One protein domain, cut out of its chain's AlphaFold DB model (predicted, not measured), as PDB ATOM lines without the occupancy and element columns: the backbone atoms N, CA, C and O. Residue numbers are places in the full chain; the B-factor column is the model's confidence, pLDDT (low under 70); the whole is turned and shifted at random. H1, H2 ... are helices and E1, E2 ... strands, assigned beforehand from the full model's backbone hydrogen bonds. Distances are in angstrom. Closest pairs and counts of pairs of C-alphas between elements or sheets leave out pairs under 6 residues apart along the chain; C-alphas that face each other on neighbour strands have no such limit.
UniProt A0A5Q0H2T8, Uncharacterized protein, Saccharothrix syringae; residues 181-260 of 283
ATOM      1  N   TRP A 181     120.259 112.420 123.400       85.38
ATOM      2  CA  TRP A 181     119.807 111.089 123.777       85.38
ATOM      3  C   TRP A 181     120.540 110.032 122.971       85.38
ATOM      4  O   TRP A 181     120.823 110.187 121.782       85.38
ATOM      5  N   MET A 182     120.842 108.928 123.636       89.38
ATOM      6  CA  MET A 182     121.519 107.802 123.020       89.38
ATOM      7  C   MET A 182     121.039 106.476 123.590       89.38
ATOM      8  O   MET A 182     120.598 106.409 124.734       89.38
ATOM      9  N   SER A 183     121.201 105.405 122.826       85.75
ATOM     10  CA  SER A 183     121.007 104.044 123.305       85.75
ATOM     11  C   SER A 183     122.347 103.428 123.708       85.75
ATOM     12  O   SER A 183     123.244 103.266 122.890       85.75
ATOM     13  N   VAL A 184     122.513 103.037 124.968       85.19
ATOM     14  CA  VAL A 184     123.682 102.273 125.427       85.19
ATOM     15  C   VAL A 184     123.198 100.889 125.814       85.19
ATOM     16  O   VAL A 184     122.331 100.739 126.672       85.19
ATOM     17  N   ARG A 185     123.738  99.850 125.163       83.50
ATOM     18  CA  ARG A 185     123.348  98.444 125.407       83.50
ATOM     19  C   ARG A 185     121.823  98.220 125.351       83.50
ATOM     20  O   ARG A 185     121.283  97.413 126.102       83.50
ATOM     21  N   GLY A 186     121.138  98.936 124.454       81.62
ATOM     22  CA  GLY A 186     119.692  98.823 124.243       81.62
ATOM     23  C   GLY A 186     118.831  99.599 125.239       81.62
ATOM     24  O   GLY A 186     117.624  99.385 125.269       81.62
ATOM     25  N   ARG A 187     119.416 100.475 126.060       81.56
ATOM     26  CA  ARG A 187     118.675 101.366 126.962       81.56
ATOM     27  C   ARG A 187     118.921 102.814 126.577       81.56
ATOM     28  O   ARG A 187     120.062 103.178 126.310       81.56
ATOM     29  N   GLY A 188     117.867 103.621 126.572       84.38
ATOM     30  CA  GLY A 188     117.965 105.057 126.336       84.38
ATOM     31  C   GLY A 188     118.589 105.783 127.529       84.38
ATOM     32  O   GLY A 188     118.211 105.542 128.674       84.38
ATOM     33  N   TYR A 189     119.526 106.684 127.259       86.75
ATOM     34  CA  TYR A 189     120.176 107.533 128.245       86.75
ATOM     35  C   TYR A 189     120.341 108.954 127.723       86.75
ATOM     36  O   TYR A 189     120.622 109.166 126.541       86.75
ATOM     37  N   ARG A 190     120.253 109.922 128.639       86.62
ATOM     38  CA  ARG A 190     120.588 111.318 128.363       86.62
ATOM     39  C   ARG A 190     122.055 111.594 128.660       86.62
ATOM     40  O   ARG A 190     122.575 111.204 129.709       86.62
ATOM     41  N   VAL A 191     122.699 112.311 127.750       89.94
ATOM     42  CA  VAL A 191     124.070 112.796 127.883       89.94
ATOM     43  C   VAL A 191     124.114 113.970 128.856       89.94
ATOM     44  O   VAL A 191     123.454 114.987 128.642       89.94
ATOM     45  N   ARG A 192     124.953 113.878 129.889       89.88
ATOM     46  CA  ARG A 192     125.259 114.997 130.801       89.88
ATOM     47  C   ARG A 192     126.646 115.570 130.612       89.88
ATOM     48  O   ARG A 192     126.853 116.761 130.818       89.88
ATOM     49  N   ARG A 193     127.592 114.723 130.223       89.75
ATOM     50  CA  ARG A 193     128.981 115.114 130.037       89.75
ATOM     51  C   ARG A 193     129.546 114.411 128.827       89.75
ATOM     52  O   ARG A 193     129.313 113.222 128.641       89.75
ATOM     53  N   VAL A 194     130.321 115.137 128.041       91.31
ATOM     54  CA  VAL A 194     130.994 114.606 126.864       91.31
ATOM     55  C   VAL A 194     132.492 114.802 127.032       91.31
ATOM     56  O   VAL A 194     132.956 115.931 127.150       91.31
ATOM     57  N   ASP A 195     133.242 113.705 127.013       90.62
ATOM     58  CA  ASP A 195     134.700 113.709 126.963       90.62
ATOM     59  C   ASP A 195     135.169 113.068 125.639       90.62
ATOM     60  O   ASP A 195     134.401 112.416 124.928       90.62
ATOM     61  N   THR A 196     136.451 113.214 125.293       84.88
ATOM     62  CA  THR A 196     137.017 112.699 124.030       84.88
ATOM     63  C   THR A 196     136.754 111.200 123.810       84.88
ATOM     64  O   THR A 196     136.412 110.790 122.701       84.88
ATOM     65  N   GLY A 197     136.842 110.367 124.857       83.06
ATOM     66  CA  GLY A 197     136.661 108.907 124.749       83.06
ATOM     67  C   GLY A 197     135.410 108.336 125.424       83.06
ATOM     68  O   GLY A 197     135.060 107.172 125.201       83.06
ATOM     69  N   THR A 198     134.743 109.130 126.253       90.31
ATOM     70  CA  THR A 198     133.673 108.686 127.149       90.31
ATOM     71  C   THR A 198     132.538 109.688 127.168       90.31
ATOM     72  O   THR A 198     132.700 110.852 126.816       90.31
ATOM     73  N   VAL A 199     131.374 109.219 127.586       90.56
ATOM     74  CA  VAL A 199     130.192 110.042 127.772       90.56
ATOM     75  C   VAL A 199     129.604 109.726 129.139       90.56
ATOM     76  O   VAL A 199     129.394 108.561 129.474       90.56
ATOM     77  N   GLY A 200     129.373 110.764 129.934       90.38
ATOM     78  CA  GLY A 200     128.645 110.681 131.192       90.38
ATOM     79  C   GLY A 200     127.149 110.655 130.907       90.38
ATOM     80  O   GLY A 200     126.610 111.617 130.352       90.38
ATOM     81  N   VAL A 201     126.495 109.559 131.277       88.75
ATOM     82  CA  VAL A 201     125.058 109.344 131.106       88.75
ATOM     83  C   VAL A 201     124.349 109.316 132.448       88.75
ATOM     84  O   VAL A 201     124.917 108.860 133.436       88.75
ATOM     85  N   VAL A 202     123.106 109.789 132.496       84.12
ATOM     86  CA  VAL A 202     122.295 109.743 133.723       84.12
ATOM     87  C   VAL A 202     122.071 108.294 134.151       84.12
ATOM     88  O   VAL A 202     121.502 107.506 133.394       84.12
ATOM     89  N   ASN A 203     122.475 107.946 135.372       80.44
ATOM     90  CA  ASN A 203     122.161 106.639 135.927       80.44
ATOM     91  C   ASN A 203     120.698 106.632 136.400       80.44
ATOM     92  O   ASN A 203     120.321 107.329 137.337       80.44
ATOM     93  N   HIS A 204     119.857 105.843 135.733       70.31
ATOM     94  CA  HIS A 204     118.438 105.699 136.073       70.31
ATOM     95  C   HIS A 204     118.179 104.674 137.191       70.31
ATOM     96  O   HIS A 204     117.029 104.428 137.539       70.31
ATOM     97  N   LEU A 205     119.215 103.997 137.695       68.31
ATOM     98  CA  LEU A 205     119.103 103.027 138.789       68.31
ATOM     99  C   LEU A 205     119.317 103.669 140.160       68.31
ATOM    100  O   LEU A 205     118.897 103.102 141.164       68.31
ATOM    101  N   THR A 206     119.971 104.825 140.211       67.62
ATOM    102  CA  THR A 206     120.064 105.626 141.428       67.62
ATOM    103  C   THR A 206     118.798 106.449 141.599       67.62
ATOM    104  O   THR A 206     118.286 106.988 140.616       67.62
ATOM    105  N   ALA A 207     118.313 106.552 142.840       65.56
ATOM    106  CA  ALA A 207     117.186 107.415 143.172       65.56
ATOM    107  C   ALA A 207     117.415 108.827 142.620       65.56
ATOM    108  O   ALA A 207     118.555 109.305 142.569       65.56
ATOM    109  N   ALA A 208     116.330 109.473 142.186       62.41
ATOM    110  CA  ALA A 208     116.405 110.850 141.734       62.41
ATOM    111  C   ALA A 208     117.037 111.703 142.847       62.41
ATOM    112  O   ALA A 208     116.664 111.539 144.013       62.41
ATOM    113  N   PRO A 209     118.006 112.576 142.522       64.69
ATOM    114  CA  PRO A 209     118.520 113.497 143.516       64.69
ATOM    115  C   PRO A 209     117.375 114.381 144.018       64.69
ATOM    116  O   PRO A 209     116.443 114.687 143.268       64.69
ATOM    117  N   GLU A 210     117.461 114.814 145.275       74.50
ATOM    118  CA  GLU A 210     116.600 115.885 145.775       74.50
ATOM    119  C   GLU A 210     116.669 117.094 144.825       74.50
ATOM    120  O   GLU A 210     117.694 117.286 144.159       74.50
ATOM    121  N   PRO A 211     115.611 117.916 144.717       70.50
ATOM    122  CA  PRO A 211     115.647 119.116 143.890       70.50
ATOM    123  C   PRO A 211     116.895 119.970 144.189       70.50
ATOM    124  O   PRO A 211     117.060 120.478 145.293       70.50
ATOM    125  N   GLY A 212     117.792 120.104 143.204       68.50
ATOM    126  CA  GLY A 212     119.074 120.813 143.344       68.50
ATOM    127  C   GLY A 212     120.279 119.950 143.757       68.50
ATOM    128  O   GLY A 212     121.395 120.461 143.828       68.50
ATOM    129  N   GLY A 213     120.087 118.652 143.996       70.50
ATOM    130  CA  GLY A 213     121.143 117.699 144.327       70.50
ATOM    131  C   GLY A 213     121.932 117.193 143.108       70.50
ATOM    132  O   GLY A 213     121.457 117.267 141.969       70.50
ATOM    133  N   PRO A 214     123.148 116.656 143.323       71.19
ATOM    134  CA  PRO A 214     123.978 116.124 142.252       71.19
ATOM    135  C   PRO A 214     123.370 114.845 141.668       71.19
ATOM    136  O   PRO A 214     123.121 113.868 142.371       71.19
ATOM    137  N   GLU A 215     123.165 114.837 140.356       74.94
ATOM    138  CA  GLU A 215     122.694 113.660 139.632       74.94
ATOM    139  C   GLU A 215     123.829 112.647 139.454       74.94
ATOM    140  O   GLU A 215     124.928 112.995 139.015       74.94
ATOM    141  N   HIS A 216     123.571 111.379 139.780       81.50
ATOM    142  CA  HIS A 216     124.561 110.332 139.575       81.50
ATOM    143  C   HIS A 216     124.702 110.020 138.082       81.50
ATOM    144  O   HIS A 216     123.720 109.750 137.382       81.50
ATOM    145  N   THR A 217     125.938 110.048 137.589       87.38
ATOM    146  CA  THR A 217     126.247 109.778 136.185       87.38
ATOM    147  C   THR A 217     127.150 108.565 136.047       87.38
ATOM    148  O   THR A 217     128.222 108.526 136.652       87.38
ATOM    149  N   ASP A 218     126.774 107.638 135.171       89.25
ATOM    150  CA  ASP A 218     127.642 106.542 134.760       89.25
ATOM    151  C   ASP A 218     128.542 106.994 133.610       89.25
ATOM    152  O   ASP A 218     128.115 107.681 132.680       89.25
ATOM    153  N   THR A 219     129.805 106.574 133.638       92.75
ATOM    154  CA  THR A 219     130.734 106.826 132.531       92.75
ATOM    155  C   THR A 219     130.659 105.685 131.526       92.75
ATOM    156  O   THR A 219     131.050 104.557 131.824       92.75
ATOM    157  N   THR A 220     130.198 105.980 130.313       89.06
ATOM    158  CA  THR A 220     130.087 105.008 129.220       89.06
ATOM    159  C   THR A 220     131.109 105.306 128.119       89.06
ATOM    160  O   THR A 220     131.218 106.448 127.671       89.06
ATOM    161  N   PRO A 221     131.861 104.314 127.610       88.56
ATOM    162  CA  PRO A 221     132.725 104.514 126.448       88.56
ATOM    163  C   PRO A 221     131.918 104.856 125.187       88.56
ATOM    164  O   PRO A 221     130.967 104.148 124.861       88.56
ATOM    165  N   ARG A 222     132.344 105.856 124.399       87.12
ATOM    166  CA  ARG A 222     131.635 106.278 123.164       87.12
ATOM    167  C   ARG A 222     131.339 105.134 122.186       87.12
ATOM    168  O   ARG A 222     130.281 105.070 121.587       87.12
ATOM    169  N   ARG A 223     132.246 104.168 122.074       83.38
ATOM    170  CA  ARG A 223     132.089 102.966 121.229       83.38
ATOM    171  C   ARG A 223     130.922 102.040 121.617       83.38
ATOM    172  O   ARG A 223     130.600 101.148 120.840       83.38
ATOM    173  N   GLU A 224     130.355 102.191 122.815       86.12
ATOM    174  CA  GLU A 224     129.167 101.451 123.273       86.12
ATOM    175  C   GLU A 224     127.859 102.195 122.988       86.12
ATOM    176  O   GLU A 224     126.777 101.622 123.131       86.12
ATOM    177  N   VAL A 225     127.966 103.455 122.564       87.00
ATOM    178  CA  VAL A 225     126.842 104.298 122.185       87.00
ATOM    179  C   VAL A 225     126.269 103.800 120.870       87.00
ATOM    180  O   VAL A 225     126.987 103.585 119.898       87.00
ATOM    181  N   ARG A 226     124.962 103.624 120.822       82.50
ATOM    182  CA  ARG A 226     124.177 103.310 119.632       82.50
ATOM    183  C   ARG A 226     123.076 104.346 119.501       82.50
ATOM    184  O   ARG A 226     122.719 104.970 120.492       82.50
ATOM    185  N   GLU A 227     122.561 104.502 118.284       79.31
ATOM    186  CA  GLU A 227     121.370 105.314 117.998       79.31
ATOM    187  C   GLU A 227     121.429 106.682 118.703       79.31
ATOM    188  O   GLU A 227     120.778 106.925 119.716       79.31
ATOM    189  N   HIS A 228     122.300 107.558 118.203       81.69
ATOM    190  CA  HIS A 228     122.441 108.922 118.706       81.69
ATOM    191  C   HIS A 228     121.362 109.823 118.099       81.69
ATOM    192  O   HIS A 228     121.082 109.744 116.902       81.69
ATOM    193  N   ARG A 229     120.753 110.664 118.935       76.88
ATOM    194  CA  ARG A 229     119.761 111.663 118.539       76.88
ATOM    195  C   ARG A 229     120.135 113.021 119.117       76.88
ATOM    196  O   ARG A 229     120.299 113.154 120.332       76.88
ATOM    197  N   THR A 230     120.232 114.014 118.240       76.00
ATOM    198  CA  THR A 230     120.431 115.416 118.607       76.00
ATOM    199  C   THR A 230     119.131 116.018 119.120       76.00
ATOM    200  O   THR A 230     118.144 115.951 118.396       76.00
ATOM    201  N   GLY A 231     119.149 116.641 120.301       61.62
ATOM    202  CA  GLY A 231     118.132 117.614 120.733       61.62
ATOM    203  C   GLY A 231     116.672 117.132 120.857       61.62
ATOM    204  O   GLY A 231     115.989 116.905 119.872       61.62
ATOM    205  N   GLN A 232     116.188 117.112 122.105       52.34
ATOM    206  CA  GLN A 232     114.784 117.075 122.555       52.34
ATOM    207  C   GLN A 232     113.903 115.911 122.049       52.34
ATOM    208  O   GLN A 232     113.490 115.837 120.896       52.34
ATOM    209  N   MET A 233     113.540 115.008 122.969       55.16
ATOM    210  CA  MET A 233     112.420 114.093 122.735       55.16
ATOM    211  C   MET A 233     111.106 114.879 122.591       55.16
ATOM    212  O   MET A 233     111.015 115.993 123.115       55.16
ATOM    213  N   PRO A 234     110.084 114.308 121.922       54.31
ATOM    214  CA  PRO A 234     108.743 114.876 121.904       54.31
ATOM    215  C   PRO A 234     108.314 115.247 123.325       54.31
ATOM    216  O   PRO A 234     108.508 114.455 124.249       54.31
ATOM    217  N   THR A 235     107.739 116.437 123.500       52.44
ATOM    218  CA  THR A 235     107.430 117.036 124.809       52.44
ATOM    219  C   THR A 235     106.701 116.075 125.756       52.44
ATOM    220  O   THR A 235     107.046 116.011 126.930       52.44
ATOM    221  N   GLY A 236     105.800 115.228 125.242       55.97
ATOM    222  CA  GLY A 236     105.068 114.246 126.054       55.97
ATOM    223  C   GLY A 236     105.928 113.135 126.676       55.97
ATOM    224  O   GLY A 236     105.563 112.591 127.713       55.97
ATOM    225  N   LEU A 237     107.088 112.815 126.094       52.16
ATOM    226  CA  LEU A 237     108.023 111.828 126.647       52.16
ATOM    227  C   LEU A 237     109.036 112.476 127.603       52.16
ATOM    228  O   LEU A 237     109.544 111.828 128.511       52.16
ATOM    229  N   VAL A 238     109.288 113.777 127.434       53.53
ATOM    230  CA  VAL A 238     110.062 114.591 128.381       53.53
ATOM    231  C   VAL A 238     109.251 114.836 129.658       53.53
ATOM    232  O   VAL A 238     109.765 114.606 130.745       53.53
ATOM    233  N   GLU A 239     107.971 115.198 129.556       51.03
ATOM    234  CA  GLU A 239     107.094 115.420 130.719       51.03
ATOM    235  C   GLU A 239     106.839 114.146 131.539       51.03
ATOM    236  O   GLU A 239     106.745 114.212 132.762       51.03
ATOM    237  N   ALA A 240     106.809 112.973 130.900       51.78
ATOM    238  CA  ALA A 240     106.688 111.688 131.590       51.78
ATOM    239  C   ALA A 240     107.983 111.236 132.301       51.78
ATOM    240  O   ALA A 240     107.956 110.270 133.066       51.78
ATOM    241  N   HIS A 241     109.135 111.858 132.015       52.00
ATOM    242  CA  HIS A 241     110.463 111.374 132.441       52.00
ATOM    243  C   HIS A 241     111.338 112.433 133.127       52.00
ATOM    244  O   HIS A 241     112.369 112.103 133.720       52.00
ATOM    245  N   GLU A 242     110.931 113.695 133.061       51.25
ATOM    246  CA  GLU A 242     111.555 114.849 133.695       51.25
ATOM    247  C   GLU A 242     110.613 115.622 134.652       51.25
ATOM    248  O   GLU A 242     110.866 116.810 134.869       51.25
ATOM    249  N   PRO A 243     109.555 115.039 135.272       44.53
ATOM    250  CA  PRO A 243     108.881 115.765 136.335       44.53
ATOM    251  C   PRO A 243     109.868 115.923 137.505       44.53
ATOM    252  O   PRO A 243     110.572 114.967 137.864       44.53
ATOM    253  N   PRO A 244     109.971 117.120 138.107       38.47
ATOM    254  CA  PRO A 244     110.819 117.322 139.270       38.47
ATOM    255  C   PRO A 244     110.317 116.422 140.406       38.47
ATOM    256  O   PRO A 244     109.259 116.655 140.980       38.47
ATOM    257  N   GLY A 245     111.079 115.369 140.714       42.28
ATOM    258  CA  GLY A 245     110.837 114.506 141.870       42.28
ATOM    259  C   GLY A 245     109.917 113.298 141.663       42.28
ATOM    260  O   GLY A 245     109.417 112.782 142.657       42.28
ATOM    261  N   THR A 246     109.685 112.805 140.440       37.00
ATOM    262  CA  THR A 246     108.933 111.543 140.247       37.00
ATOM    263  C   THR A 246     109.624 110.566 139.295       37.00
ATOM    264  O   THR A 246     110.303 110.967 138.352       37.00
ATOM    265  N   ASP A 247     109.493 109.278 139.623       42.12
ATOM    266  CA  ASP A 247     110.233 108.133 139.086       42.12
ATOM    267  C   ASP A 247     110.463 108.168 137.572       42.12
ATOM    268  O   ASP A 247     109.538 108.139 136.759       42.12
ATOM    269  N   ARG A 248     111.742 108.154 137.188       50.19
ATOM    270  CA  ARG A 248     112.149 108.077 135.787       50.19
ATOM    271  C   ARG A 248     111.911 106.670 135.257       50.19
ATOM    272  O   ARG A 248     112.672 105.745 135.548       50.19
ATOM    273  N   LEU A 249     110.859 106.512 134.460       45.88
ATOM    274  CA  LEU A 249     110.577 105.274 133.741       45.88
ATOM    275  C   LEU A 249     111.735 104.928 132.791       45.88
ATOM    276  O   LEU A 249     112.268 105.769 132.067       45.88
ATOM    277  N   ARG A 250     112.137 103.653 132.809       51.62
ATOM    278  CA  ARG A 250     113.122 103.085 131.881       51.62
ATOM    279  C   ARG A 250     112.530 103.083 130.471       51.62
ATOM    280  O   ARG A 250     111.530 102.407 130.258       51.62
ATOM    281  N   LEU A 251     113.180 103.742 129.513       51.06
ATOM    282  CA  LEU A 251     112.808 103.610 128.102       51.06
ATOM    283  C   LEU A 251     113.107 102.192 127.609       51.06
ATOM    284  O   LEU A 251     114.251 101.723 127.697       51.06
ATOM    285  N   HIS A 252     112.081 101.514 127.094       54.19
ATOM    286  CA  HIS A 252     112.246 100.220 126.455       54.19
ATOM    287  C   HIS A 252     112.871 100.439 125.064       54.19
ATOM    288  O   HIS A 252     112.550 101.414 124.386       54.19
ATOM    289  N   PRO A 253     113.753  99.546 124.576       53.44
ATOM    290  CA  PRO A 253     114.363  99.684 123.249       53.44
ATOM    291  C   PRO A 253     113.362  99.815 122.083       53.44
ATOM    292  O   PRO A 253     113.745 100.273 121.011       53.44
ATOM    293  N   ALA A 254     112.097  99.424 122.275       56.41
ATOM    294  CA  ALA A 254     111.028  99.599 121.288       56.41
ATOM    295  C   ALA A 254     110.593 101.070 121.142       56.41
ATOM    296  O   ALA A 254     110.455 101.550 120.019       56.41
ATOM    297  N   ASP A 255     110.514 101.811 122.250       60.81
ATOM    298  CA  ASP A 255     110.157 103.240 122.272       60.81
ATOM    299  C   ASP A 255     111.213 104.088 121.547       60.81
ATOM    300  O   ASP A 255     110.952 105.179 121.037       60.81
ATOM    301  N   PHE A 256     112.433 103.553 121.458       55.78
ATOM    302  CA  PHE A 256     113.509 104.156 120.693       55.78
ATOM    303  C   PHE A 256     113.290 104.033 119.178       55.78
ATOM    304  O   PHE A 256     113.748 104.908 118.453       55.78
ATOM    305  N   ARG A 257     112.569 103.025 118.666       55.31
ATOM    306  CA  ARG A 257     112.385 102.817 117.212       55.31
ATOM    307  C   ARG A 257     111.168 103.536 116.625       55.31
ATOM    308  O   ARG A 257     111.290 104.070 115.527       55.31
ATOM    309  N   ASP A 258     110.057 103.619 117.354       50.62
ATOM    310  CA  ASP A 258     108.784 104.125 116.805       50.62
ATOM    311  C   ASP A 258     108.705 105.650 116.647       50.62
ATOM    312  O   ASP A 258     107.966 106.154 115.805       50.62
ATOM    313  N   ALA A 259     109.514 106.424 117.371       51.12
ATOM    314  CA  ALA A 259     109.455 107.888 117.297       51.12
ATOM    315  C   ALA A 259     110.087 108.502 116.019       51.12
ATOM    316  O   ALA A 259     110.197 109.723 115.925       51.12
ATOM    317  N   GLY A 260     110.557 107.687 115.062       46.06
ATOM    318  CA  GLY A 260     111.378 108.123 113.919       46.06
ATOM    319  C   GLY A 260     110.803 107.881 112.516       46.06
ATOM    320  O   GLY A 260     111.500 108.151 111.539       46.06
TER     321      GLY A 260
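Overview. This is residues 181 to 260 of the 283 residues of an uncharacterized protein of Saccharothrix syringae (UniProt A0A5Q0H2T8). A small, strongly twisted sheet of five antiparallel strands makes the body, with the long strand E2 bending through it and the tight turn 222 to 224 joining its two edge strands, E4 and E5. To one side of this sheet runs a loose tail, residues 231 to 260, with two short helices; H1 is off the sheet and H2 only grazes it. The printed part has 80 residues, with five strands and then two helices along the chain, E1 E2 E3 E4 E5 H1 H2, and the sheet's order is E4, E3, E2, E1, E5. The class is mixed, helices and strands, with under half of the residues in named elements. The whole is compact, with a radius of gyration of the C-alphas of 12.6 A and spans of 32 by 29 by 20 A.

Along the chain. E1 is residues 181 to 184, 9.8 A long, beginning at C-alpha 181 at (119.807, 111.089, 123.777). E2, residues 187 to 194, is the longest strand at 18.1 A and bends by 59 degrees at residue 191. E3, residues 198 to 202, is 13.2 A long. E4, residues 217 to 221, is 12.8 A long, with C-alpha 217 at (126.247, 109.778, 136.185). E5, residues 225 to 229, is 10.8 A long. H1 is residues 235 to 239, 6.1 A, and H2 is residues 255 to 258, 5.7 A, ending at C-alpha 258 at (108.784, 104.125, 116.805).

Arrangement. E1 to E4 form a meander, each strand the antiparallel neighbour of the one before. E1 and E2, a hairpin, run at 116 degrees, with N 184 and O 187 within hydrogen-bond range at 2.8 A. E2 is staggered: residues 187 to 190 pair with E1 and 191 to 194 with E3. E2 and E3, a hairpin at 119 degrees, have N 200 and O 193 at 2.8 A. E3 and E4, a hairpin at 147 degrees, have N 218 and O 201 at 2.8 A. E5 is antiparallel to E1 at 161 degrees, with N 226 and O 183 at 2.7 A. E4 and E5 meet only through their link. H2 only grazes the sheet with residues 255 to 257; the closest C-alphas of H2 and E2 are those of Phe 256 and Gly 188, 7.2 A apart. H1 is not on the sheet, and H1 and H2 are apart. In H1 every O i to N i+4 pair is within hydrogen-bond range; H2 is too short for such a pair.

Size, cuts and confidence. The C-alphas farthest apart are those of Gly 213 and Gly 260, 33.3 A. The printed part has no cut. The links E3 to E4, 14 residues, and H1 to H2, 15 residues, are long. The mean pLDDT of the printed part is 70.3, and residues 205 to 209, residue 212 and residues 231 to 260 are under 70.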